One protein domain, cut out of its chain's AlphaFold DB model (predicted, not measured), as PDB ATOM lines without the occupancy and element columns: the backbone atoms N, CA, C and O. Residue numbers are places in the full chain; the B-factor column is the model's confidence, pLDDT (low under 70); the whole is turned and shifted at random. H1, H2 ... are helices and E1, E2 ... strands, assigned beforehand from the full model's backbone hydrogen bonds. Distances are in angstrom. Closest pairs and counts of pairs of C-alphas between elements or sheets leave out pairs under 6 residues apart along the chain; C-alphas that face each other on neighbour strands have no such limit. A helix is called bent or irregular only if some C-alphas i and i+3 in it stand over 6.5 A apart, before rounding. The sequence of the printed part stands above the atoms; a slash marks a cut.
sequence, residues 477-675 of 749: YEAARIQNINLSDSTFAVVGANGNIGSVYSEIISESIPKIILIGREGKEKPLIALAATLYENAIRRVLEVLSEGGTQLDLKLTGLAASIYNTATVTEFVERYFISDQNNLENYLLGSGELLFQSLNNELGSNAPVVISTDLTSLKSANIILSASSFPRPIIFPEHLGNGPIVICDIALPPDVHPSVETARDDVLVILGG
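This is residues 477 to 675 of the 749 residues of the protein "Aminotransferase, class III" of Leptospira weilii str. 2006001855 (UniProt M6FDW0). A twisted sheet of six parallel strands has helices over both faces, H1, H2 and H3 over one and H8 over the other. Beyond its E3 edge, a cluster of helices H4, H5, H6 and H7 gathers about the long H3, while the small H9 sits at the opposite end, by E6. The 199 printed residues hold nine named helices and six named strands, in the order H1 E1 H2 E2 H3 H4 H5 H6 H7 E3 H8 E4 E5 H9 E6; the sheet's order is E3 E2 E1 E4 E5 E6 and the class is mixed, helices and strands. The whole is compact, with a radius of gyration of the C-alphas of 17.5 A, but elongated in outline, 57 by 37 by 29 A.

H1, residues 477 to 482, begins at C-alpha 477 (17.964, 10.176, 119.306). E1 is residues 491 to 495, H2 500 to 509, E2 515 to 519. H3, residues 525 to 548, spans 34.5 A from C-alpha 525 (38.876, 23.722, 133.117). H4 is 560 to 566, H5 569 to 579, H6 586 to 590. H7, residues 593 to 608, spans 19.9 A; it has a kink of 63 degrees near residue 602 and is irregular, with C-alphas 604 and 607 9.6 A apart. E3 is 611 to 614, H8 617 to 622, E4 625 to 628, E5 647 to 651, H9 661 to 665. E6, residues 669 to 673, ends at C-alpha 673 (18.111, 22.794, 115.484).

N 494 and O 517 of E1 and E2 are 2.9 A apart, N 627 and O 493 of E4 and E1 2.8 A, N 612 and O 516 of E3 and E2 2.9 A, N 650 and O 626 of E5 and E4 2.8 A, and N 672 and O 649 of E6 and E5 2.8 A, each within hydrogen-bond range. E1, H2, E2 and E5, H9, E6 are strand-helix-strand units, parallel neighbour strands with a helix between, each with a right-handed crossover; E2, H3 to H7, E3 is another. E3, H8, E4 is a split one, with E2 and E1 between its strands, also right-handed. H2 is over E1 at a height over the sheet of 9.2 A; H8 is over E1 on the opposite face, at 7.6 A. H1 is over E5, on the same face as H2. H3, the hub, touches H7 about perpendicular at 79 degrees, the C-alphas of Ala 533 and Gly 594 being the closest at 3.9 A. H5 touches H7 at a shallow tilt of 18 degrees, opposite ways, closest at the C-alphas of Thr 570 and Ser 600, 6.4 A. H4, H7 and H9 only graze the sheet; H5 and H6 are not on it. Every O i to N i+4 pair is within hydrogen-bond range in H1, H3, H4, H5, H6 and H9; H2 has 5 of 6, H7 10 of 12, and H8 0 of 2, with 3 of 3 O i to N i+3 pairs.

The two C-alphas farthest apart, those of Ser 581 and Thr 664, are 57.6 A apart. The printed part has no cut. The links H3 to H4 and E4 to E5 are long, with 11 and 18 residues. The mean pLDDT of the printed part is 88.4; residues 550 to 556, 578, 580 to 584, 633 and 674 are under 70.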
ATOM      1  N   TYR A 477      18.305  11.592 119.454       92.88
ATOM      2  CA  TYR A 477      17.964  10.176 119.306       92.88
ATOM      3  C   TYR A 477      17.308   9.874 117.959       92.88
ATOM      4  O   TYR A 477      17.686   8.905 117.297       92.88
ATOM      5  N   GLU A 478      16.378  10.716 117.514       91.69
ATOM      6  CA  GLU A 478      15.734  10.535 116.214       91.69
ATOM      7  C   GLU A 478      16.711  10.779 115.052       91.69
ATOM      8  O   GLU A 478      16.736  10.017 114.084       91.69
ATOM      9  N   ALA A 479      17.579  11.789 115.159       91.88
ATOM     10  CA  ALA A 479      18.607  12.060 114.157       91.88
ATOM     11  C   ALA A 479      19.646  10.930 114.065       91.88
ATOM     12  O   ALA A 479      20.005  10.524 112.959       91.88
ATOM     13  N   ALA A 480      20.083  10.376 115.202       92.75
ATOM     14  CA  ALA A 480      20.975   9.219 115.239       92.75
ATOM     15  C   ALA A 480      20.323   7.995 114.579       92.75
ATOM     16  O   ALA A 480      20.952   7.331 113.754       92.75
ATOM     17  N   ARG A 481      19.032   7.754 114.851       91.50
ATOM     18  CA  ARG A 481      18.249   6.689 114.208       91.50
ATOM     19  C   ARG A 481      18.194   6.857 112.687       91.50
ATOM     20  O   ARG A 481      18.371   5.882 111.965       91.50
ATOM     21  N   ILE A 482      17.968   8.077 112.196       89.56
ATOM     22  CA  ILE A 482      17.918   8.384 110.756       89.56
ATOM     23  C   ILE A 482      19.285   8.193 110.089       89.56
ATOM     24  O   ILE A 482      19.352   7.680 108.973       89.56
ATOM     25  N   GLN A 483      20.369   8.571 110.769       89.81
ATOM     26  CA  GLN A 483      21.742   8.433 110.273       89.81
ATOM     27  C   GLN A 483      22.341   7.031 110.480       89.81
ATOM     28  O   GLN A 483      23.501   6.806 110.145       89.81
ATOM     29  N   ASN A 484      21.561   6.078 111.006       92.75
ATOM     30  CA  ASN A 484      22.024   4.739 111.388       92.75
ATOM     31  C   ASN A 484      23.248   4.768 112.324       92.75
ATOM     32  O   ASN A 484      24.123   3.906 112.244       92.75
ATOM     33  N   ILE A 485      23.312   5.763 113.211       94.50
ATOM     34  CA  ILE A 485      24.336   5.872 114.249       94.50
ATOM     35  C   ILE A 485      23.861   5.081 115.467       94.50
ATOM     36  O   ILE A 485      22.793   5.355 116.021       94.50
ATOM     37  N   ASN A 486      24.658   4.109 115.902       93.44
ATOM     38  CA  ASN A 486      24.382   3.365 117.120       93.44
ATOM     39  C   ASN A 486      24.896   4.146 118.341       93.44
ATOM     40  O   ASN A 486      26.051   4.544 118.408       93.44
ATOM     41  N   LEU A 487      24.045   4.398 119.335       92.81
ATOM     42  CA  LEU A 487      24.454   5.175 120.511       92.81
ATOM     43  C   LEU A 487      25.475   4.423 121.378       92.81
ATOM     44  O   LEU A 487      26.325   5.057 122.000       92.81
ATOM     45  N   SER A 488      25.423   3.086 121.397       91.06
ATOM     46  CA  SER A 488      26.248   2.270 122.296       91.06
ATOM     47  C   SER A 488      27.729   2.201 121.907       91.06
ATOM     48  O   SER A 488      28.531   1.750 122.718       91.06
ATOM     49  N   ASP A 489      28.094   2.604 120.688       92.06
ATOM     50  CA  ASP A 489      29.478   2.686 120.190       92.06
ATOM     51  C   ASP A 489      29.883   4.119 119.787       92.06
ATOM     52  O   ASP A 489      30.977   4.349 119.269       92.06
ATOM     53  N   SER A 490      29.019   5.097 120.071       95.88
ATOM     54  CA  SER A 490      29.228   6.496 119.709       95.88
ATOM     55  C   SER A 490      30.130   7.249 120.685       95.88
ATOM     56  O   SER A 490      30.322   6.871 121.841       95.88
ATOM     57  N   THR A 491      30.652   8.380 120.215       97.12
ATOM     58  CA  THR A 491      31.320   9.390 121.036       97.12
ATOM     59  C   THR A 491      30.525  10.687 120.971       97.12
ATOM     60  O   THR A 491      30.314  11.248 119.893       97.12
ATOM     61  N   PHE A 492      30.097  11.163 122.138       97.62
ATOM     62  CA  PHE A 492      29.367  12.412 122.288       97.62
ATOM     63  C   PHE A 492      30.312  13.553 122.639       97.62
ATOM     64  O   PHE A 492      31.058  13.446 123.608       97.62
ATOM     65  N   ALA A 493      30.256  14.662 121.911       97.69
ATOM     66  CA  ALA A 493      30.941  15.892 122.286       97.69
ATOM     67  C   ALA A 493      29.944  17.004 122.597       97.69
ATOM     68  O   ALA A 493      28.959  17.176 121.885       97.69
ATOM     69  N   VAL A 494      30.228  17.802 123.624       96.88
ATOM     70  CA  VAL A 494      29.428  18.980 123.974       96.88
ATOM     71  C   VAL A 494      30.291  20.237 123.998       96.88
ATOM     72  O   VAL A 494      31.212  20.364 124.807       96.88
ATOM     73  N   VAL A 495      29.956  21.196 123.137       95.56
ATOM     74  CA  VAL A 495      30.532  22.544 123.128       95.56
ATOM     75  C   VAL A 495      29.727  23.434 124.068       95.56
ATOM     76  O   VAL A 495      28.513  23.571 123.930       95.56
ATOM     77  N   GLY A 496      30.403  24.032 125.051       92.94
ATOM     78  CA  GLY A 496      29.732  24.731 126.151       92.94
ATOM     79  C   GLY A 496      29.334  23.790 127.291       92.94
ATOM     80  O   GLY A 496      28.344  24.029 127.980       92.94
ATOM     81  N   ALA A 497      30.112  22.725 127.517       93.25
ATOM     82  CA  ALA A 497      29.823  21.675 128.496       93.25
ATOM     83  C   ALA A 497      29.630  22.183 129.933       93.25
ATOM     84  O   ALA A 497      28.805  21.666 130.677       93.25
ATOM     85  N   ASN A 498      30.357  23.230 130.328       88.12
ATOM     86  CA  ASN A 498      30.221  23.851 131.646       88.12
ATOM     87  C   ASN A 498      28.983  24.765 131.777       88.12
ATOM     88  O   ASN A 498      28.798  25.398 132.818       88.12
ATOM     89  N   GLY A 499      28.195  24.910 130.710       88.75
ATOM     90  CA  GLY A 499      26.955  25.671 130.689       88.75
ATOM     91  C   GLY A 499      25.805  24.954 131.397       88.75
ATOM     92  O   GLY A 499      25.865  23.762 131.705       88.75
ATOM     93  N   ASN A 500      24.727  25.704 131.632       88.06
ATOM     94  CA  ASN A 500      23.550  25.217 132.351       88.06
ATOM     95  C   ASN A 500      22.899  24.006 131.659       88.06
ATOM     96  O   ASN A 500      22.664  22.981 132.284       88.06
ATOM     97  N   ILE A 501      22.677  24.109 130.348       91.56
ATOM     98  CA  ILE A 501      22.095  23.029 129.545       91.56
ATOM     99  C   ILE A 501      23.132  21.955 129.196       91.56
ATOM    100  O   ILE A 501      22.851  20.772 129.361       91.56
ATOM    101  N   GLY A 502      24.345  22.349 128.782       93.12
ATOM    102  CA  GLY A 502      25.392  21.422 128.338       93.12
ATOM    103  C   GLY A 502      25.771  20.381 129.393       93.12
ATOM    104  O   GLY A 502      25.933  19.209 129.060       93.12
ATOM    105  N   SER A 503      25.827  20.777 130.667       93.88
ATOM    106  CA  SER A 503      26.103  19.848 131.769       93.88
ATOM    107  C   SER A 503      25.010  18.790 131.938       93.88
ATOM    108  O   SER A 503      25.322  17.604 132.018       93.88
ATOM    109  N   VAL A 504      23.733  19.183 131.899       95.12
ATOM    110  CA  VAL A 504      22.606  18.246 132.037       95.12
ATOM    111  C   VAL A 504      22.471  17.321 130.826       95.12
ATOM    112  O   VAL A 504      22.159  16.143 130.993       95.12
ATOM    113  N   TYR A 505      22.764  17.806 129.615       95.00
ATOM    114  CA  TYR A 505      22.871  16.935 128.439       95.00
ATOM    115  C   TYR A 505      23.925  15.848 128.639       95.00
ATOM    116  O   TYR A 505      23.623  14.677 128.414       95.00
ATOM    117  N   SER A 506      25.126  16.220 129.092       95.81
ATOM    118  CA  SER A 506      26.197  15.261 129.373       95.81
ATOM    119  C   SER A 506      25.781  14.231 130.419       95.81
ATOM    120  O   SER A 506      26.014  13.045 130.210       95.81
ATOM    121  N   GLU A 507      25.125  14.663 131.502       95.50
ATOM    122  CA  GLU A 507      24.643  13.777 132.570       95.50
ATOM    123  C   GLU A 507      23.583  12.773 132.090       95.50
ATOM    124  O   GLU A 507      23.574  11.623 132.528       95.50
ATOM    125  N   ILE A 508      22.666  13.185 131.208       95.44
ATOM    126  CA  ILE A 508      21.610  12.296 130.703       95.44
ATOM    127  C   ILE A 508      22.160  11.360 129.628       95.44
ATOM    128  O   ILE A 508      21.913  10.155 129.661       95.44
ATOM    129  N   ILE A 509      22.917  11.893 128.669       94.62
ATOM    130  CA  ILE A 509      23.353  11.112 127.512       94.62
ATOM    131  C   ILE A 509      24.453  10.102 127.863       94.62
ATOM    132  O   ILE A 509      24.547   9.061 127.210       94.62
ATOM    133  N   SER A 510      25.224  10.343 128.935       95.31
ATOM    134  CA  SER A 510      26.226   9.393 129.440       95.31
ATOM    135  C   SER A 510      25.634   8.059 129.893       95.31
ATOM    136  O   SER A 510      26.363   7.083 130.017       95.31
ATOM    137  N   GLU A 511      24.319   7.971 130.115       94.31
ATOM    138  CA  GLU A 511      23.655   6.693 130.414       94.31
ATOM    139  C   GLU A 511      23.568   5.772 129.192       94.31
ATOM    140  O   GLU A 511      23.443   4.557 129.335       94.31
ATOM    141  N   SER A 512      23.622   6.343 127.987       93.12
ATOM    142  CA  SER A 512      23.478   5.613 126.722       93.12
ATOM    143  C   SER A 512      24.772   5.561 125.913       93.12
ATOM    144  O   SER A 512      24.985   4.593 125.188       93.12
ATOM    145  N   ILE A 513      25.632   6.577 126.039       95.50
ATOM    146  CA  ILE A 513      26.843   6.735 125.228       95.50
ATOM    147  C   ILE A 513      28.101   6.446 126.065       95.50
ATOM    148  O   ILE A 513      28.223   6.976 127.172       95.50
ATOM    149  N   PRO A 514      29.041   5.624 125.557       94.50
ATOM    150  CA  PRO A 514      30.223   5.179 126.299       94.50
ATOM    151  C   PRO A 514      31.315   6.243 126.461       94.50
ATOM    152  O   PRO A 514      32.058   6.213 127.441       94.50
ATOM    153  N   LYS A 515      31.436   7.177 125.507       96.38
ATOM    154  CA  LYS A 515      32.514   8.172 125.482       96.38
ATOM    155  C   LYS A 515      31.983   9.597 125.355       96.38
ATOM    156  O   LYS A 515      31.213   9.886 124.441       96.38
ATOM    157  N   ILE A 516      32.426  10.485 126.244       97.62
ATOM    158  CA  ILE A 516      31.988  11.881 126.359       97.62
ATOM    159  C   ILE A 516      33.195  12.825 126.243       97.62
ATOM    160  O   ILE A 516      34.201  12.652 126.927       97.62
ATOM    161  N   ILE A 517      33.085  13.859 125.411       97.06
ATOM    162  CA  ILE A 517      34.067  14.933 125.258       97.06
ATOM    163  C   ILE A 517      33.437  16.239 125.743       97.06
ATOM    164  O   ILE A 517      32.487  16.757 125.155       97.06
ATOM    165  N   LEU A 518      33.975  16.779 126.829       96.94
ATOM    166  CA  LEU A 518      33.534  18.020 127.450       96.94
ATOM    167  C   LEU A 518      34.390  19.177 126.934       96.94
ATOM    168  O   LEU A 518      35.560  19.300 127.306       96.94
ATOM    169  N   ILE A 519      33.805  20.033 126.096       95.75
ATOM    170  CA  ILE A 519      34.506  21.165 125.488       95.75
ATOM    171  C   ILE A 519      34.052  22.469 126.145       95.75
ATOM    172  O   ILE A 519      32.863  22.813 126.150       95.75
ATOM    173  N   GLY A 520      35.005  23.210 126.706       91.69
ATOM    174  CA  GLY A 520      34.773  24.527 127.300       91.69
ATOM    175  C   GLY A 520      35.749  25.583 126.789       91.69
ATOM    176  O   GLY A 520      36.430  25.395 125.787       91.69
ATOM    177  N   ARG A 521      35.798  26.726 127.480       87.12
ATOM    178  CA  ARG A 521      36.720  27.827 127.161       87.12
ATOM    179  C   ARG A 521      38.000  27.715 127.986       87.12
ATOM    180  O   ARG A 521      37.963  27.223 129.114       87.12
ATOM    181  N   GLU A 522      39.093  28.239 127.446       84.88
ATOM    182  CA  GLU A 522      40.355  28.390 128.173       84.88
ATOM    183  C   GLU A 522      40.137  29.147 129.499       84.88
ATOM    184  O   GLU A 522      39.394  30.134 129.561       84.88
ATOM    185  N   GLY A 523      40.710  28.638 130.592       83.12
ATOM    186  CA  GLY A 523      40.519  29.165 131.947       83.12
ATOM    187  C   GLY A 523      39.229  28.707 132.648       83.12
ATOM    188  O   GLY A 523      38.914  29.190 133.744       83.12
ATOM    189  N   LYS A 524      38.445  27.802 132.041       84.06
ATOM    190  CA  LYS A 524      37.239  27.178 132.627       84.06
ATOM    191  C   LYS A 524      37.366  25.659 132.792       84.06
ATOM    192  O   LYS A 524      36.358  24.961 132.853       84.06
ATOM    193  N   GLU A 525      38.581  25.150 132.962       88.69
ATOM    194  CA  GLU A 525      38.876  23.722 133.117       88.69
ATOM    195  C   GLU A 525      38.305  23.163 134.428       88.69
ATOM    196  O   GLU A 525      37.750  22.070 134.446       88.69
ATOM    197  N   LYS A 526      38.364  23.933 135.525       90.94
ATOM    198  CA  LYS A 526      37.845  23.501 136.837       90.94
ATOM    199  C   LYS A 526      36.360  23.084 136.793       90.94
ATOM    200  O   LYS A 526      36.059  21.979 137.239       90.94
ATOM    201  N   PRO A 527      35.429  23.894 136.244       91.38
ATOM    202  CA  PRO A 527      34.048  23.459 136.018       91.38
ATOM    203  C   PRO A 527      33.897  22.189 135.170       91.38
ATOM    204  O   PRO A 527      32.995  21.400 135.432       91.38
ATOM    205  N   LEU A 528      34.756  21.986 134.164       93.44
ATOM    206  CA  LEU A 528      34.716  20.785 133.321       93.44
ATOM    207  C   LEU A 528      35.154  19.545 134.104       93.44
ATOM    208  O   LEU A 528      34.533  18.497 133.966       93.44
ATOM    209  N   ILE A 529      36.171  19.674 134.963       93.50
ATOM    210  CA  ILE A 529      36.622  18.596 135.855       93.50
ATOM    211  C   ILE A 529      35.511  18.226 136.839       93.50
ATOM    212  O   ILE A 529      35.219  17.047 137.006       93.50
ATOM    213  N   ALA A 530      34.838  19.216 137.432       93.44
ATOM    214  CA  ALA A 530      33.710  18.969 138.331       93.44
ATOM    215  C   ALA A 530      32.545  18.248 137.624       93.44
ATOM    216  O   ALA A 530      31.928  17.345 138.192       93.44
ATOM    217  N   LEU A 531      32.260  18.608 136.366       94.69
ATOM    218  CA  LEU A 531      31.276  17.891 135.556       94.69
ATOM    219  C   LEU A 531      31.736  16.459 135.266       94.69
ATOM    220  O   LEU A 531      30.969  15.531 135.483       94.69
ATOM    221  N   ALA A 532      32.983  16.256 134.838       95.62
ATOM    222  CA  ALA A 532      33.526  14.925 134.578       95.62
ATOM    223  C   ALA A 532      33.483  14.024 135.824       95.62
ATOM    224  O   ALA A 532      33.103  12.859 135.728       95.62
ATOM    225  N   ALA A 533      33.796  14.581 136.996       94.75
ATOM    226  CA  ALA A 533      33.647  13.907 138.278       94.75
ATOM    227  C   ALA A 533      32.189  13.496 138.530       94.75
ATOM    228  O   ALA A 533      31.935  12.343 138.861       94.75
ATOM    229  N   THR A 534      31.231  14.395 138.285       94.12
ATOM    230  CA  THR A 534      29.789  14.098 138.404       94.12
ATOM    231  C   THR A 534      29.369  12.954 137.470       94.12
ATOM    232  O   THR A 534      28.628  12.062 137.878       94.12
ATOM    233  N   LEU A 535      29.866  12.932 136.226       95.56
ATOM    234  CA  LEU A 535      29.576  11.853 135.274       95.56
ATOM    235  C   LEU A 535      30.103  10.501 135.770       95.56
ATOM    236  O   LEU A 535      29.378   9.508 135.722       95.56
ATOM    237  N   TYR A 536      31.339  10.461 136.275       95.81
ATOM    238  CA  TYR A 536      31.905   9.229 136.826       95.81
ATOM    239  C   TYR A 536      31.229   8.794 138.125       95.81
ATOM    240  O   TYR A 536      31.033   7.597 138.306       95.81
ATOM    241  N   GLU A 537      30.823   9.724 138.991       93.31
ATOM    242  CA  GLU A 537      30.053   9.425 140.204       93.31
ATOM    243  C   GLU A 537      28.697   8.780 139.866       93.31
ATOM    244  O   GLU A 537      28.329   7.752 140.434       93.31
ATOM    245  N   ASN A 538      27.987   9.313 138.867       92.38
ATOM    246  CA  ASN A 538      26.743   8.718 138.373       92.38
ATOM    247  C   ASN A 538      26.976   7.335 137.742       92.38
ATOM    248  O   ASN A 538      26.190   6.409 137.956       92.38
ATOM    249  N   ALA A 539      28.063   7.174 136.984       93.50
ATOM    250  CA  ALA A 539      28.411   5.909 136.349       93.50
ATOM    251  C   ALA A 539      28.760   4.821 137.380       93.50
ATOM    252  O   ALA A 539      28.245   3.708 137.282       93.50
ATOM    253  N   ILE A 540      29.575   5.137 138.395       91.69
ATOM    254  CA  ILE A 540      29.921   4.174 139.449       91.69
ATOM    255  C   ILE A 540      28.710   3.858 140.327       91.69
ATOM    256  O   ILE A 540      28.488   2.692 140.630       91.69
ATOM    257  N   ARG A 541      27.858   4.842 140.648       90.69
ATOM    258  CA  ARG A 541      26.581   4.607 141.341       90.69
ATOM    259  C   ARG A 541      25.753   3.550 140.612       90.69
ATOM    260  O   ARG A 541      25.318   2.584 141.232       90.69
ATOM    261  N   ARG A 542      25.621   3.674 139.287       90.31
ATOM    262  CA  ARG A 542      24.892   2.701 138.465       90.31
ATOM    263  C   ARG A 542      25.527   1.307 138.483       90.31
ATOM    264  O   ARG A 542      24.802   0.316 138.543       90.31
ATOM    265  N   VAL A 543      26.858   1.221 138.444       89.19
ATOM    266  CA  VAL A 543      27.587  -0.053 138.584       89.19
ATOM    267  C   VAL A 543      27.271  -0.711 139.929       89.19
ATOM    268  O   VAL A 543      26.917  -1.888 139.963       89.19
ATOM    269  N   LEU A 544      27.339   0.045 141.026       86.38
ATOM    270  CA  LEU A 544      27.088  -0.461 142.378       86.38
ATOM    271  C   LEU A 544      25.630  -0.897 142.582       86.38
ATOM    272  O   LEU A 544      25.386  -1.953 143.167       86.38
ATOM    273  N   GLU A 545      24.662  -0.143 142.053       86.00
ATOM    274  CA  GLU A 545      23.245  -0.536 142.038       86.00
ATOM    275  C   GLU A 545      23.057  -1.893 141.347       86.00
ATOM    276  O   GLU A 545      22.475  -2.814 141.918       86.00
ATOM    277  N   VAL A 546      23.615  -2.054 140.147       85.06
ATOM    278  CA  VAL A 546      23.497  -3.291 139.360       85.06
ATOM    279  C   VAL A 546      24.201  -4.475 140.041       85.06
ATOM    280  O   VAL A 546      23.682  -5.592 139.999       85.06
ATOM    281  N   LEU A 547      25.324  -4.240 140.731       81.75
ATOM    282  CA  LEU A 547      26.002  -5.244 141.563       81.75
ATOM    283  C   LEU A 547      25.163  -5.662 142.779       81.75
ATOM    284  O   LEU A 547      25.114  -6.848 143.109       81.75
ATOM    285  N   SER A 548      24.463  -4.718 143.414       78.62
ATOM    286  CA  SER A 548      23.592  -4.992 144.566       78.62
ATOM    287  C   SER A 548      22.357  -5.838 144.215       78.62
ATOM    288  O   SER A 548      21.849  -6.571 145.060       78.62
ATOM    289  N   GLU A 549      21.913  -5.816 142.951       78.81
ATOM    290  CA  GLU A 549      20.788  -6.619 142.451       78.81
ATOM    291  C   GLU A 549      21.113  -8.122 142.266       78.81
ATOM    292  O   GLU A 549      20.215  -8.904 141.949       78.81
ATOM    293  N   GLY A 550      22.370  -8.558 142.446       63.19
ATOM    294  CA  GLY A 550      22.738  -9.981 142.588       63.19
ATOM    295  C   GLY A 550      22.617 -10.872 141.337       63.19
ATOM    296  O   GLY A 550      22.438 -12.083 141.464       63.19
ATOM    297  N   GLY A 551      22.695 -10.315 140.122       58.16
ATOM    298  CA  GLY A 551      22.543 -11.075 138.869       58.16
ATOM    299  C   GLY A 551      23.852 -11.609 138.263       58.16
ATOM    300  O   GLY A 551      24.880 -10.949 138.308       58.16
ATOM    301  N   THR A 552      23.806 -12.764 137.586       54.62
ATOM    302  CA  THR A 552      24.942 -13.390 136.863       54.62
ATOM    303  C   THR A 552      25.200 -12.814 135.454       54.62
ATOM    304  O   THR A 552      25.938 -13.408 134.673       54.62
ATOM    305  N   GLN A 553      24.574 -11.686 135.097       59.66
ATOM    306  CA  GLN A 553      24.657 -11.026 133.779       59.66
ATOM    307  C   GLN A 553      24.828  -9.501 133.928       59.66
ATOM    308  O   GLN A 553      24.034  -8.712 133.417       59.66
ATOM    309  N   LEU A 554      25.846  -9.082 134.680       62.72
ATOM    310  CA  LEU A 554      26.130  -7.669 134.974       62.72
ATOM    311  C   LEU A 554      26.466  -6.869 133.700       62.72
ATOM    312  O   LEU A 554      25.929  -5.779 133.509       62.72
ATOM    313  N   ASP A 555      27.228  -7.464 132.774       60.44
ATOM    314  CA  ASP A 555      27.609  -6.840 131.495       60.44
ATOM    315  C   ASP A 555      26.418  -6.553 130.563       60.44
ATOM    316  O   ASP A 555      26.491  -5.666 129.721       60.44
ATOM    317  N   LEU A 556      25.300  -7.278 130.712       61.34
ATOM    318  CA  LEU A 556      24.096  -7.084 129.889       61.34
ATOM    319  C   LEU A 556      23.146  -6.014 130.454       61.34
ATOM    320  O   LEU A 556      22.192  -5.632 129.777       61.34
ATOM    321  N   LYS A 557      23.377  -5.541 131.687       78.06
ATOM    322  CA  LYS A 557      22.544  -4.529 132.365       78.06
ATOM    323  C   LYS A 557      23.154  -3.125 132.366       78.06
ATOM    324  O   LYS A 557      22.437  -2.160 132.643       78.06
ATOM    325  N   LEU A 558      24.456  -3.010 132.115       87.38
ATOM    326  CA  LEU A 558      25.166  -1.736 132.079       87.38
ATOM    327  C   LEU A 558      25.178  -1.168 130.659       87.38
ATOM    328  O   LEU A 558      25.392  -1.883 129.686       87.38
ATOM    329  N   THR A 559      24.976   0.142 130.549       91.94
ATOM    330  CA  THR A 559      25.011   0.887 129.286       91.94
ATOM    331  C   THR A 559      25.831   2.163 129.444       91.94
ATOM    332  O   THR A 559      26.134   2.587 130.563       91.94
ATOM    333  N   GLY A 560      26.203   2.765 128.312       94.00
ATOM    334  CA  GLY A 560      26.914   4.038 128.270       94.00
ATOM    335  C   GLY A 560      28.195   4.044 129.105       94.00
ATOM    336  O   GLY A 560      28.940   3.064 129.143       94.00
ATOM    337  N   LEU A 561      28.430   5.157 129.796       94.38
ATOM    338  CA  LEU A 561      29.638   5.402 130.576       94.38
ATOM    339  C   LEU A 561      29.855   4.358 131.682       94.38
ATOM    340  O   LEU A 561      30.991   3.960 131.930       94.38
ATOM    341  N   ALA A 562      28.779   3.875 132.314       93.62
ATOM    342  CA  ALA A 562      28.855   2.844 133.351       93.62
ATOM    343  C   ALA A 562      29.420   1.524 132.803       93.62
ATOM    344  O   ALA A 562      30.285   0.918 133.432       93.62
ATOM    345  N   ALA A 563      28.997   1.116 131.600       91.31
ATOM    346  CA  ALA A 563      29.554  -0.058 130.929       91.31
ATOM    347  C   ALA A 563      31.032   0.141 130.554       91.31
ATOM    348  O   ALA A 563      31.832  -0.783 130.679       91.31
ATOM    349  N   SER A 564      31.411   1.350 130.128       92.19
ATOM    350  CA  SER A 564      32.785   1.658 129.707       92.19
ATOM    351  C   SER A 564      33.801   1.629 130.839       92.19
ATOM    352  O   SER A 564      34.951   1.269 130.605       92.19
ATOM    353  N   ILE A 565      33.397   2.006 132.053       93.44
ATOM    354  CA  ILE A 565      34.305   2.014 133.206       93.44
ATOM    355  C   ILE A 565      34.325   0.682 133.960       93.44
ATOM    356  O   ILE A 565      35.290   0.420 134.669       93.44
ATOM    357  N   TYR A 566      33.295  -0.159 133.812       90.38
ATOM    358  CA  TYR A 566      33.099  -1.363 134.629       90.38
ATOM    359  C   TYR A 566      34.313  -2.305 134.642       90.38
ATOM    360  O   TYR A 566      34.737  -2.740 135.708       90.38
ATOM    361  N   ASN A 567      34.917  -2.551 133.476       86.94
ATOM    362  CA  ASN A 567      36.041  -3.483 133.310       86.94
ATOM    363  C   ASN A 567      37.431  -2.841 133.490       86.94
ATOM    364  O   ASN A 567      38.439  -3.431 133.103       86.94
ATOM    365  N   THR A 568      37.506  -1.624 134.032       92.06
ATOM    366  CA  THR A 568      38.789  -0.941 134.277       92.06
ATOM    367  C   THR A 568      39.428  -1.423 135.575       92.06
ATOM    368  O   THR A 568      38.731  -1.803 136.526       92.06
ATOM    369  N   ALA A 569      40.760  -1.384 135.643       91.19
ATOM    370  CA  ALA A 569      41.478  -1.749 136.863       91.19
ATOM    371  C   ALA A 569      41.103  -0.798 138.010       91.19
ATOM    372  O   ALA A 569      40.852  -1.244 139.129       91.19
ATOM    373  N   THR A 570      40.967   0.495 137.698       91.56
ATOM    374  CA  THR A 570      40.533   1.533 138.639       91.56
ATOM    375  C   THR A 570      39.178   1.215 139.279       91.56
ATOM    376  O   THR A 570      39.041   1.297 140.499       91.56
ATOM    377  N   VAL A 571      38.161   0.860 138.483       89.44
ATOM    378  CA  VAL A 571      36.820   0.557 139.018       89.44
ATOM    379  C   VAL A 571      36.799  -0.774 139.757       89.44
ATOM    380  O   VAL A 571      36.147  -0.867 140.794       89.44
ATOM    381  N   THR A 572      37.548  -1.772 139.285       88.38
ATOM    382  CA  THR A 572      37.685  -3.057 139.986       88.38
ATOM    383  C   THR A 572      38.249  -2.846 141.395       88.38
ATOM    384  O   THR A 572      37.628  -3.269 142.370       88.38
ATOM    385  N   GLU A 573      39.354  -2.099 141.526       86.88
ATOM    386  CA  GLU A 573      39.931  -1.756 142.833       86.88
ATOM    387  C   GLU A 573      38.940  -0.953 143.689       86.88
ATOM    388  O   GLU A 573      38.804  -1.203 144.887       86.88
ATOM    389  N   PHE A 574      38.214  -0.006 143.085       86.38
ATOM    390  CA  PHE A 574      37.222   0.795 143.797       86.38
ATOM    391  C   PHE A 574      36.107  -0.077 144.398       86.38
ATOM    392  O   PHE A 574      35.791   0.044 145.582       86.38
ATOM    393  N   VAL A 575      35.532  -0.992 143.613       84.19
ATOM    394  CA  VAL A 575      34.471  -1.902 144.070       84.19
ATOM    395  C   VAL A 575      34.993  -2.847 145.158       84.19
ATOM    396  O   VAL A 575      34.357  -2.982 146.205       84.19
ATOM    397  N   GLU A 576      36.163  -3.460 144.965       82.75
ATOM    398  CA  GLU A 576      36.749  -4.389 145.944       82.75
ATOM    399  C   GLU A 576      37.063  -3.713 147.281       82.75
ATOM    400  O   GLU A 576      36.801  -4.268 148.351       82.75
ATOM    401  N   ARG A 577      37.602  -2.494 147.231       77.31
ATOM    402  CA  ARG A 577      38.054  -1.758 148.411       77.31
ATOM    403  C   ARG A 577      36.905  -1.127 149.193       77.31
ATOM    404  O   ARG A 577      36.938  -1.119 150.427       77.31
ATOM    405  N   TYR A 578      35.906  -0.597 148.492       69.50
ATOM    406  CA  TYR A 578      34.896   0.274 149.092       69.50
ATOM    407  C   TYR A 578      33.488  -0.334 149.130       69.50
ATOM    408  O   TYR A 578      32.750  -0.036 150.056       69.50
ATOM    409  N   PHE A 579      33.106  -1.216 148.202       71.19
ATOM    410  CA  PHE A 579      31.739  -1.763 148.162       71.19
ATOM    411  C   PHE A 579      31.594  -3.118 148.872       71.19
ATOM    412  O   PHE A 579      30.581  -3.374 149.521       71.19
ATOM    413  N   ILE A 580      32.607  -3.988 148.796       65.81
ATOM    414  CA  ILE A 580      32.573  -5.310 149.456       65.81
ATOM    415  C   ILE A 580      32.666  -5.181 150.992       65.81
ATOM    416  O   ILE A 580      32.228  -6.075 151.716       65.81
ATOM    417  N   SER A 581      33.206  -4.069 151.502       61.31
ATOM    418  CA  SER A 581      33.491  -3.864 152.927       61.31
ATOM    419  C   SER A 581      32.298  -3.377 153.772       61.31
ATOM    420  O   SER A 581      32.237  -3.741 154.946       61.31
ATOM    421  N   ASP A 582      31.335  -2.632 153.210       64.81
ATOM    422  CA  ASP A 582      30.068  -2.252 153.869       64.81
ATOM    423  C   ASP A 582      28.964  -1.946 152.833       64.81
ATOM    424  O   ASP A 582      28.871  -0.851 152.280       64.81
ATOM    425  N   GLN A 583      28.083  -2.916 152.575       64.81
ATOM    426  CA  GLN A 583      27.008  -2.773 151.579       64.81
ATOM    427  C   GLN A 583      25.909  -1.771 151.982       64.81
ATOM    428  O   GLN A 583      25.102  -1.386 151.137       64.81
ATOM    429  N   ASN A 584      25.855  -1.326 153.245       64.00
ATOM    430  CA  ASN A 584      24.759  -0.496 153.757       64.00
ATOM    431  C   ASN A 584      25.019   1.019 153.664       64.00
ATOM    432  O   ASN A 584      24.157   1.796 154.077       64.00
ATOM    433  N   ASN A 585      26.172   1.461 153.137       70.19
ATOM    434  CA  ASN A 585      26.595   2.869 153.197       70.19
ATOM    435  C   ASN A 585      27.017   3.483 151.849       70.19
ATOM    436  O   ASN A 585      28.012   4.202 151.756       70.19
ATOM    437  N   LEU A 586      26.241   3.208 150.796       70.38
ATOM    438  CA  LEU A 586      26.515   3.623 149.414       70.38
ATOM    439  C   LEU A 586      26.826   5.126 149.259       70.38
ATOM    440  O   LEU A 586      27.777   5.484 148.570       70.38
ATOM    441  N   GLU A 587      26.070   6.010 149.919       77.31
ATOM    442  CA  GLU A 587      26.250   7.465 149.775       77.31
ATOM    443  C   GLU A 587      27.593   7.967 150.321       77.31
ATOM    444  O   GLU A 587      28.199   8.864 149.738       77.31
ATOM    445  N   ASN A 588      28.111   7.366 151.397       73.81
ATOM    446  CA  ASN A 588      29.416   7.752 151.938       73.81
ATOM    447  C   ASN A 588      30.570   7.363 151.005       73.81
ATOM    448  O   ASN A 588      31.593   8.043 150.996       73.81
ATOM    449  N   TYR A 589      30.414   6.294 150.218       72.06
ATOM    450  CA  TYR A 589      31.424   5.861 149.251       72.06
ATOM    451  C   TYR A 589      31.413   6.671 147.959       72.06
ATOM    452  O   TYR A 589      32.450   6.799 147.314       72.06
ATOM    453  N   LEU A 590      30.255   7.210 147.582       76.75
ATOM    454  CA  LEU A 590      30.108   8.034 146.384       76.75
ATOM    455  C   LEU A 590      30.596   9.469 146.603       76.75
ATOM    456  O   LEU A 590      31.028  10.128 145.660       76.75
ATOM    457  N   LEU A 591      30.607   9.941 147.850       77.88
ATOM    458  CA  LEU A 591      31.055  11.289 148.169       77.88
ATOM    459  C   LEU A 591      32.535  11.496 147.789       77.88
ATOM    460  O   LEU A 591      33.446  10.974 148.430       77.88
ATOM    461  N   GLY A 592      32.779  12.292 146.745       79.00
ATOM    462  CA  GLY A 592      34.128  12.605 146.256       79.00
ATOM    463  C   GLY A 592      34.776  11.503 145.407       79.00
ATOM    464  O   GLY A 592      35.904  11.684 144.942       79.00
ATOM    465  N   SER A 593      34.081  10.390 145.143       85.75
ATOM    466  CA  SER A 593      34.607   9.315 144.292       85.75
ATOM    467  C   SER A 593      34.786   9.765 142.845       85.75
ATOM    468  O   SER A 593      35.711   9.310 142.177       85.75
ATOM    469  N   GLY A 594      33.949  10.685 142.364       90.06
ATOM    470  CA  GLY A 594      34.010  11.201 140.998       90.06
ATOM    471  C   GLY A 594      35.359  11.824 140.627       90.06
ATOM    472  O   GLY A 594      35.899  11.528 139.563       90.06
ATOM    473  N   GLU A 595      35.937  12.660 141.499       90.75
ATOM    474  CA  GLU A 595      37.234  13.307 141.235       90.75
ATOM    475  C   GLU A 595      38.383  12.294 141.237       90.75
ATOM    476  O   GLU A 595      39.256  12.346 140.367       90.75
ATOM    477  N   LEU A 596      38.356  11.347 142.180       90.25
ATOM    478  CA  LEU A 596      39.328  10.257 142.253       90.25
ATOM    479  C   LEU A 596      39.263   9.381 140.998       90.25
ATOM    480  O   LEU A 596      40.290   9.124 140.376       90.25
ATOM    481  N   LEU A 597      38.058   8.973 140.589       91.88
ATOM    482  CA  LEU A 597      37.841   8.183 139.379       91.88
ATOM    483  C   LEU A 597      38.287   8.941 138.131       91.88
ATOM    484  O   LEU A 597      38.958   8.359 137.285       91.88
ATOM    485  N   PHE A 598      37.996  10.241 138.031       93.75
ATOM    486  CA  PHE A 598      38.464  11.063 136.918       93.75
ATOM    487  C   PHE A 598      39.994  11.067 136.810       93.75
ATOM    488  O   PHE A 598      40.534  10.879 135.721       93.75
ATOM    489  N   GLN A 599      40.709  11.258 137.921       92.12
ATOM    490  CA  GLN A 599      42.174  11.260 137.922       92.12
ATOM    491  C   GLN A 599      42.746   9.873 137.601       92.12
ATOM    492  O   GLN A 599      43.609   9.750 136.731       92.12
ATOM    493  N   SER A 600      42.248   8.827 138.262       93.38
ATOM    494  CA  SER A 600      42.754   7.460 138.110       93.38
ATOM    495  C   SER A 600      42.476   6.881 136.722       93.38
ATOM    496  O   SER A 600      43.389   6.338 136.107       93.38
ATOM    497  N   LEU A 601      41.275   7.081 136.167       93.38
ATOM    498  CA  LEU A 601      40.937   6.611 134.819       93.38
ATOM    499  C   LEU A 601      41.724   7.349 133.732       93.38
ATOM    500  O   LEU A 601      42.113   6.735 132.742       93.38
ATOM    501  N   ASN A 602      42.011   8.642 133.912       92.25
ATOM    502  CA  ASN A 602      42.893   9.365 132.993       92.25
ATOM    503  C   ASN A 602      44.342   8.866 133.068       92.25
ATOM    504  O   ASN A 602      45.003   8.780 132.037       92.25
ATOM    505  N   ASN A 603      44.830   8.507 134.258       92.94
ATOM    506  CA  ASN A 603      46.160   7.916 134.419       92.94
ATOM    507  C   ASN A 603      46.241   6.501 133.817       92.94
ATOM    508  O   ASN A 603      47.261   6.156 133.226       92.94
ATOM    509  N   GLU A 604      45.181   5.697 133.954       93.12
ATOM    510  CA  GLU A 604      45.098   4.333 133.412       93.12
ATOM    511  C   GLU A 604      44.957   4.327 131.881       93.12
ATOM    512  O   GLU A 604      45.657   3.584 131.195       93.12
ATOM    513  N   LEU A 605      44.055   5.149 131.336       92.12
ATOM    514  CA  LEU A 605      43.598   5.041 129.945       92.12
ATOM    515  C   LEU A 605      44.100   6.170 129.030       92.12
ATOM    516  O   LEU A 605      43.993   6.057 127.807       92.12
ATOM    517  N   GLY A 606      44.645   7.259 129.578       89.88
ATOM    518  CA  GLY A 606      45.121   8.408 128.804       89.88
ATOM    519  C   GLY A 606      44.044   8.977 127.872       89.88
ATOM    520  O   GLY A 606      42.924   9.259 128.285       89.88
ATOM    521  N   SER A 607      44.356   9.109 126.578       82.31
ATOM    522  CA  SER A 607      43.413   9.596 125.551       82.31
ATOM    523  C   SER A 607      42.230   8.652 125.267       82.31
ATOM    524  O   SER A 607      41.265   9.048 124.599       82.31
ATOM    525  N   ASN A 608      42.282   7.417 125.775       87.56
ATOM    526  CA  ASN A 608      41.185   6.453 125.704       87.56
ATOM    527  C   ASN A 608      40.238   6.536 126.908       87.56
ATOM    528  O   ASN A 608      39.294   5.751 126.971       87.56
ATOM    529  N   ALA A 609      40.457   7.474 127.838       93.56
ATOM    530  CA  ALA A 609      39.536   7.700 128.940       93.56
ATOM    531  C   ALA A 609      38.098   7.942 128.423       93.56
ATOM    532  O   ALA A 609      37.909   8.678 127.443       93.56
ATOM    533  N   PRO A 610      37.077   7.346 129.066       94.44
ATOM    534  CA  PRO A 610      35.682   7.521 128.664       94.44
ATOM    535  C   PRO A 610      35.173   8.966 128.747       94.44
ATOM    536  O   PRO A 610      34.299   9.344 127.976       94.44
ATOM    537  N   VAL A 611      35.730   9.797 129.632       96.56
ATOM    538  CA  VAL A 611      35.442  11.239 129.692       96.56
ATOM    539  C   VAL A 611      36.709  12.039 129.411       96.56
ATOM    540  O   VAL A 611      37.667  11.978 130.179       96.56
ATOM    541  N   VAL A 612      36.690  12.826 128.336       95.00
ATOM    542  CA  VAL A 612      37.797  13.684 127.894       95.00
ATOM    543  C   VAL A 612      37.409  15.149 128.064       95.00
ATOM    544  O   VAL A 612      36.293  15.537 127.730       95.00
ATOM    545  N   ILE A 613      38.327  15.982 128.552       95.00
ATOM    546  CA  ILE A 613      38.143  17.438 128.640       95.00
ATOM    547  C   ILE A 613      39.021  18.112 127.586       95.00
ATOM    548  O   ILE A 613      40.187  17.755 127.437       95.00
ATOM    549  N   SER A 614      38.473  19.099 126.876       94.12
ATOM    550  CA  SER A 614      39.206  19.887 125.884       94.12
ATOM    551  C   SER A 614      38.793  21.362 125.912       94.12
ATOM    552  O   SER A 614      37.672  21.713 126.286       94.12
ATOM    553  N   THR A 615      39.697  22.237 125.486       92.62
ATOM    554  CA  THR A 615      39.411  23.638 125.131       92.62
ATOM    555  C   THR A 615      39.563  23.890 123.628       92.62
ATOM    556  O   THR A 615      39.278  24.987 123.156       92.62
ATOM    557  N   ASP A 616      39.982  22.870 122.874       92.25
ATOM    558  CA  ASP A 616      40.185  22.915 121.431       92.25
ATOM    559  C   ASP A 616      39.048  22.188 120.696       92.25
ATOM    560  O   ASP A 616      38.761  21.009 120.950       92.25
ATOM    561  N   LEU A 617      38.426  22.890 119.747       94.31
ATOM    562  CA  LEU A 617      37.363  22.371 118.889       94.31
ATOM    563  C   LEU A 617      37.848  21.274 117.938       94.31
ATOM    564  O   LEU A 617      37.020  20.498 117.469       94.31
ATOM    565  N   THR A 618      39.155  21.116 117.695       93.75
ATOM    566  CA  THR A 618      39.657  19.978 116.899       93.75
ATOM    567  C   THR A 618      39.334  18.618 117.530       93.75
ATOM    568  O   THR A 618      39.261  17.616 116.815       93.75
ATOM    569  N   SER A 619      39.061  18.574 118.839       93.88
ATOM    570  CA  SER A 619      38.603  17.368 119.546       93.88
ATOM    571  C   SER A 619      37.260  16.826 119.029       93.88
ATOM    572  O   SER A 619      37.020  15.615 119.113       93.88
ATOM    573  N   LEU A 620      36.437  17.675 118.394       96.25
ATOM    574  CA  LEU A 620      35.191  17.282 117.724       96.25
ATOM    575  C   LEU A 620      35.412  16.237 116.621       96.25
ATOM    576  O   LEU A 620      34.501  15.467 116.331       96.25
ATOM    577  N   LYS A 621      36.627  16.124 116.065       95.69
ATOM    578  CA  LYS A 621      36.963  15.118 115.040       95.69
ATOM    579  C   LYS A 621      36.764  13.674 115.487       95.69
ATOM    580  O   LYS A 621      36.674  12.789 114.642       95.69
ATOM    581  N   SER A 622      36.739  13.436 116.795       93.50
ATOM    582  CA  SER A 622      36.553  12.107 117.379       93.50
ATOM    583  C   SER A 622      35.110  11.807 117.793       93.50
ATOM    584  O   SER A 622      34.847  10.710 118.278       93.50
ATOM    585  N   ALA A 623      34.182  12.747 117.592       96.38
ATOM    586  CA  ALA A 623      32.773  12.598 117.930       96.38
ATOM    587  C   ALA A 623      31.903  12.424 116.682       96.38
ATOM    588  O   ALA A 623      32.111  13.074 115.659       96.38
ATOM    589  N   ASN A 624      30.893  11.567 116.798       95.69
ATOM    590  CA  ASN A 624      29.852  11.362 115.791       95.69
ATOM    591  C   ASN A 624      28.476  11.873 116.256       95.69
ATOM    592  O   ASN A 624      27.546  11.959 115.457       95.69
ATOM    593  N   ILE A 625      28.354  12.276 117.524       97.12
ATOM    594  CA  ILE A 625      27.204  13.015 118.048       97.12
ATOM    595  C   ILE A 625      27.735  14.260 118.750       97.12
ATOM    596  O   ILE A 625      28.530  14.166 119.681       97.12
ATOM    597  N   ILE A 626      27.323  15.437 118.296       97.00
ATOM    598  CA  ILE A 626      27.825  16.723 118.777       97.00
ATOM    599  C   ILE A 626      26.641  17.555 119.258       97.00
ATOM    600  O   ILE A 626      25.642  17.689 118.560       97.00
ATOM    601  N   LEU A 627      26.755  18.136 120.444       96.19
ATOM    602  CA  LEU A 627      25.857  19.160 120.960       96.19
ATOM    603  C   LEU A 627      26.592  20.500 120.987       96.19
ATOM    604  O   LEU A 627      27.692  20.576 121.537       96.19
ATOM    605  N   SER A 628      25.968  21.561 120.479       93.81
ATOM    606  CA  SER A 628      26.457  22.927 120.666       93.81
ATOM    607  C   SER A 628      25.479  23.752 121.484       93.81
ATOM    608  O   SER A 628      24.304  23.860 121.145       93.81
ATOM    609  N   ALA A 629      25.972  24.287 122.596       90.62
ATOM    610  CA  ALA A 629      25.200  24.976 123.619       90.62
ATOM    611  C   ALA A 629      25.957  26.207 124.139       90.62
ATOM    612  O   ALA A 629      26.031  26.454 125.350       90.62
ATOM    613  N   SER A 630      26.604  26.944 123.236       86.94
ATOM    614  CA  SER A 630      27.400  28.103 123.600       86.94
ATOM    615  C   SER A 630      26.544  29.372 123.721       86.94
ATOM    616  O   SER A 630      25.378  29.432 123.343       86.94
ATOM    617  N   SER A 631      27.137  30.405 124.318       80.50
ATOM    618  CA  SER A 631      26.572  31.756 124.381       80.50
ATOM    619  C   SER A 631      27.328  32.725 123.459       80.50
ATOM    620  O   SER A 631      27.445  33.911 123.781       80.50
ATOM    621  N   PHE A 632      28.010  32.208 122.435       80.19
ATOM    622  CA  PHE A 632      28.829  33.010 121.536       80.19
ATOM    623  C   PHE A 632      27.931  33.675 120.479       80.19
ATOM    624  O   PHE A 632      26.992  33.049 120.003       80.19
ATOM    625  N   PRO A 633      28.181  34.941 120.101       68.62
ATOM    626  CA  PRO A 633      27.320  35.647 119.148       68.62
ATOM    627  C   PRO A 633      27.538  35.223 117.689       68.62
ATOM    628  O   PRO A 633      26.835  35.688 116.799       68.62
ATOM    629  N   ARG A 634      28.550  34.394 117.414       81.19
ATOM    630  CA  ARG A 634      28.948  34.001 116.060       81.19
ATOM    631  C   ARG A 634      29.195  32.498 115.985       81.19
ATOM    632  O   ARG A 634      29.625  31.931 116.989       81.19
ATOM    633  N   PRO A 635      29.029  31.889 114.799       89.38
ATOM    634  CA  PRO A 635      29.350  30.486 114.603       89.38
ATOM    635  C   PRO A 635      30.799  30.155 114.974       89.38
ATOM    636  O   PRO A 635      31.726  30.907 114.658       89.38
ATOM    637  N   ILE A 636      30.984  29.009 115.623       92.62
ATOM    638  CA  ILE A 636      32.274  28.474 116.077       92.62
ATOM    639  C   ILE A 636      32.562  27.075 115.509       92.62
ATOM    640  O   ILE A 636      33.718  26.652 115.490       92.62
ATOM    641  N   ILE A 637      31.554  26.351 115.010       94.81
ATOM    642  CA  ILE A 637      31.723  25.023 114.404       94.81
ATOM    643  C   ILE A 637      31.729  25.150 112.876       94.81
ATOM    644  O   ILE A 637      30.756  25.603 112.275       94.81
ATOM    645  N   PHE A 638      32.823  24.705 112.255       95.81
ATOM    646  CA  PHE A 638      33.080  24.751 110.815       95.81
ATOM    647  C   PHE A 638      33.453  23.346 110.293       95.81
ATOM    648  O   PHE A 638      33.794  22.476 111.104       95.81
ATOM    649  N   PRO A 639      33.396  23.085 108.968       94.88
ATOM    650  CA  PRO A 639      33.657  21.760 108.394       94.88
ATOM    651  C   PRO A 639      34.977  21.108 108.837       94.88
ATOM    652  O   PRO A 639      35.029  19.897 109.036       94.88
ATOM    653  N   GLU A 640      36.035  21.898 109.021       94.56
ATOM    654  CA  GLU A 640      37.377  21.466 109.426       94.56
ATOM    655  C   GLU A 640      37.463  20.911 110.856       94.56
ATOM    656  O   GLU A 640      38.423  20.205 111.190       94.56
ATOM    657  N   HIS A 641      36.469  21.205 111.697       96.12
ATOM    658  CA  HIS A 641      36.381  20.691 113.063       96.12
ATOM    659  C   HIS A 641      35.785  19.276 113.120       96.12
ATOM    660  O   HIS A 641      35.907  18.606 114.140       96.12
ATOM    661  N   LEU A 642      35.161  18.800 112.041       96.44
ATOM    662  CA  LEU A 642      34.386  17.562 112.035       96.44
ATOM    663  C   LEU A 642      35.201  16.375 111.507       96.44
ATOM    664  O   LEU A 642      35.997  16.510 110.576       96.44
ATOM    665  N   GLY A 643      34.981  15.198 112.100       93.00
ATOM    666  CA  GLY A 643      35.580  13.928 111.670       93.00
ATOM    667  C   GLY A 643      34.965  13.405 110.371       93.00
ATOM    668  O   GLY A 643      34.186  14.106 109.733       93.00
ATOM    669  N   ASN A 644      35.294  12.172 109.980       89.94
ATOM    670  CA  ASN A 644      34.673  11.488 108.836       89.94
ATOM    671  C   ASN A 644      33.529  10.576 109.297       89.94
ATOM    672  O   ASN A 644      33.635   9.969 110.362       89.94
ATOM    673  N   GLY A 645      32.515  10.386 108.449       87.94
ATOM    674  CA  GLY A 645      31.420   9.445 108.691       87.94
ATOM    675  C   GLY A 645      30.122  10.144 109.096       87.94
ATOM    676  O   GLY A 645      30.089  11.371 109.165       87.94
ATOM    677  N   PRO A 646      29.042   9.381 109.341       93.81
ATOM    678  CA  PRO A 646      27.765   9.962 109.724       93.81
ATOM    679  C   PRO A 646      27.910  10.704 111.057       93.81
ATOM    680  O   PRO A 646      28.284  10.105 112.067       93.81
ATOM    681  N   ILE A 647      27.620  12.004 111.052       95.31
ATOM    682  CA  ILE A 647      27.681  12.872 112.233       95.31
ATOM    683  C   ILE A 647      26.319  13.526 112.438       95.31
ATOM    684  O   ILE A 647      25.722  14.055 111.501       95.31
ATOM    685  N   VAL A 648      25.847  13.546 113.680       95.19
ATOM    686  CA  VAL A 648      24.684  14.337 114.095       95.19
ATOM    687  C   VAL A 648      25.163  15.518 114.926       95.19
ATOM    688  O   VAL A 648      25.860  15.323 115.918       95.19
ATOM    689  N   ILE A 649      24.772  16.734 114.548       94.94
ATOM    690  CA  ILE A 649      25.020  17.951 115.326       94.94
ATOM    691  C   ILE A 649      23.684  18.525 115.781       94.94
ATOM    692  O   ILE A 649      22.878  18.938 114.955       94.94
ATOM    693  N   CYS A 650      23.453  18.569 117.088       93.94
ATOM    694  CA  CYS A 650      22.332  19.264 117.702       93.94
ATOM    695  C   CYS A 650      22.794  20.657 118.133       93.94
ATOM    696  O   CYS A 650      23.537  20.796 119.104       93.94
ATOM    697  N   ASP A 651      22.394  21.679 117.386       92.19
ATOM    698  CA  ASP A 651      22.680  23.073 117.715       92.19
ATOM    699  C   ASP A 651      21.486  23.664 118.470       92.19
ATOM    700  O   ASP A 651      20.389  23.786 117.920       92.19
ATOM    701  N   ILE A 652      21.685  23.966 119.753       88.94
ATOM    702  CA  ILE A 652      20.685  24.610 120.617       88.94
ATOM    703  C   ILE A 652      21.055  26.056 120.949       88.94
ATOM    704  O   ILE A 652      20.367  26.697 121.748       88.94
ATOM    705  N   ALA A 653      22.137  26.576 120.365       85.44
ATOM    706  CA  ALA A 653      22.528  27.962 120.540       85.44
ATOM    707  C   ALA A 653      21.613  28.893 119.728       85.44
ATOM    708  O   ALA A 653      21.178  28.593 118.614       85.44
ATOM    709  N   LEU A 654      21.302  30.048 120.317       79.00
ATOM    710  CA  LEU A 654      20.560  31.129 119.674       79.00
ATOM    711  C   LEU A 654      21.304  32.444 119.965       79.00
ATOM    712  O   LEU A 654      21.167  32.956 121.083       79.00
ATOM    713  N   PRO A 655      22.082  32.995 119.007       80.00
ATOM    714  CA  PRO A 655      22.275  32.554 117.609       80.00
ATOM    715  C   PRO A 655      22.979  31.186 117.433       80.00
ATOM    716  O   PRO A 655      23.636  30.746 118.372       80.00
ATOM    717  N   PRO A 656      22.875  30.533 116.252       86.88
ATOM    718  CA  PRO A 656      23.471  29.212 116.005       86.88
ATOM    719  C   PRO A 656      25.005  29.193 116.087       86.88
ATOM    720  O   PRO A 656      25.681  30.070 115.544       86.88
ATOM    721  N   ASP A 657      25.557  28.145 116.701       91.62
ATOM    722  CA  ASP A 657      27.001  27.911 116.796       91.62
ATOM    723  C   ASP A 657      27.576  27.240 115.538       91.62
ATOM    724  O   ASP A 657      28.783  27.319 115.282       91.62
ATOM    725  N   VAL A 658      26.744  26.548 114.760       92.75
ATOM    726  CA  VAL A 658      27.161  25.838 113.548       92.75
ATOM    727  C   VAL A 658      27.110  26.776 112.352       92.75
ATOM    728  O   VAL A 658      26.080  27.377 112.053       92.75
ATOM    729  N   HIS A 659      28.230  26.907 111.642       92.69
ATOM    730  CA  HIS A 659      28.282  27.732 110.446       92.69
ATOM    731  C   HIS A 659      27.551  27.035 109.281       92.69
ATOM    732  O   HIS A 659      27.785  25.842 109.058       92.69
ATOM    733  N   PRO A 660      26.762  27.757 108.454       88.19
ATOM    734  CA  PRO A 660      26.024  27.163 107.330       88.19
ATOM    735  C   PRO A 660      26.893  26.386 106.327       88.19
ATOM    736  O   PRO A 660      26.401  25.511 105.613       88.19
ATOM    737  N   SER A 661      28.202  26.669 106.282       91.56
ATOM    738  CA  SER A 661      29.144  25.940 105.423       91.56
ATOM    739  C   SER A 661      29.216  24.441 105.735       91.56
ATOM    740  O   SER A 661      29.494  23.662 104.823       91.56
ATOM    741  N   VAL A 662      28.920  24.020 106.972       92.19
ATOM    742  CA  VAL A 662      28.895  22.606 107.382       92.19
ATOM    743  C   VAL A 662      27.924  21.803 106.518       92.19
ATOM    744  O   VAL A 662      28.343  20.861 105.854       92.19
ATOM    745  N   GLU A 663      26.665  22.228 106.422       85.62
ATOM    746  CA  GLU A 663      25.645  21.520 105.633       85.62
ATOM    747  C   GLU A 663      25.838  21.634 104.113       85.62
ATOM    748  O   GLU A 663      25.214  20.900 103.339       85.62
ATOM    749  N   THR A 664      26.629  22.607 103.652       86.56
ATOM    750  CA  THR A 664      26.965  22.728 102.224       86.56
ATOM    751  C   THR A 664      28.151  21.862 101.824       86.56
ATOM    752  O   THR A 664      28.197  21.404 100.688       86.56
ATOM    753  N   ALA A 665      29.101  21.643 102.736       89.81
ATOM    754  CA  ALA A 665      30.338  20.922 102.454       89.81
ATOM    755  C   ALA A 665      30.269  19.431 102.817       89.81
ATOM    756  O   ALA A 665      31.105  18.660 102.349       89.81
ATOM    757  N   ARG A 666      29.326  19.027 103.680       90.19
ATOM    758  CA  ARG A 666      29.288  17.695 104.293       90.19
ATOM    759  C   ARG A 666      27.894  17.072 104.214       90.19
ATOM    760  O   ARG A 666      27.028  17.371 105.030       90.19
ATOM    761  N   ASP A 667      27.696  16.165 103.260       88.38
ATOM    762  CA  ASP A 667      26.441  15.407 103.115       88.38
ATOM    763  C   ASP A 667      26.290  14.283 104.161       88.38
ATOM    764  O   ASP A 667      25.188  13.781 104.384       88.38
ATOM    765  N   ASP A 668      27.390  13.901 104.815       90.81
ATOM    766  CA  ASP A 668      27.441  12.939 105.919       90.81
ATOM    767  C   ASP A 668      27.147  13.573 107.293       90.81
ATOM    768  O   ASP A 668      27.082  12.868 108.297       90.81
ATOM    769  N   VAL A 669      26.924  14.891 107.354       92.69
ATOM    770  CA  VAL A 669      26.590  15.614 108.588       92.69
ATOM    771  C   VAL A 669      25.118  16.028 108.571       92.69
ATOM    772  O   VAL A 669      24.651  16.711 107.659       92.69
ATOM    773  N   LEU A 670      24.378  15.657 109.614       91.62
ATOM    774  CA  LEU A 670      23.024  16.136 109.872       91.62
ATOM    775  C   LEU A 670      23.043  17.156 111.004       91.62
ATOM    776  O   LEU A 670      23.180  16.792 112.171       91.62
ATOM    777  N   VAL A 671      22.874  18.426 110.646       90.56
ATOM    778  CA  VAL A 671      22.655  19.503 111.611       90.56
ATOM    779  C   VAL A 671      21.162  19.585 111.904       90.56
ATOM    780  O   VAL A 671      20.341  19.636 110.989       90.56
ATOM    781  N   ILE A 672      20.812  19.568 113.184       88.88
ATOM    782  CA  ILE A 672      19.449  19.753 113.669       88.88
ATOM    783  C   ILE A 672      19.433  20.939 114.620       88.88
ATOM    784  O   ILE A 672      20.307  21.082 115.476       88.88
ATOM    785  N   LEU A 673      18.414  21.778 114.485       80.31
ATOM    786  CA  LEU A 673      18.111  22.794 115.484       80.31
ATOM    787  C   LEU A 673      17.404  22.108 116.650       80.31
ATOM    788  O   LEU A 673      16.244  21.699 116.530       80.31
ATOM    789  N   GLY A 674      18.110  21.938 117.762       68.56
ATOM    790  CA  GLY A 674      17.503  21.386 118.962       68.56
ATOM    791  C   GLY A 674      16.539  22.398 119.586       68.56
ATOM    792  O   GLY A 674      16.728  23.609 119.500       68.56
ATOM    793  N   GLY A 675      15.473  21.907 120.217       81.25
ATOM    794  CA  GLY A 675      14.535  22.775 120.929       81.25
ATOM    795  C   GLY A 675      13.488  23.469 120.053       81.25
ATOM    796  O   GLY A 675      12.980  24.512 120.453       81.25
TER     797      GLY A 675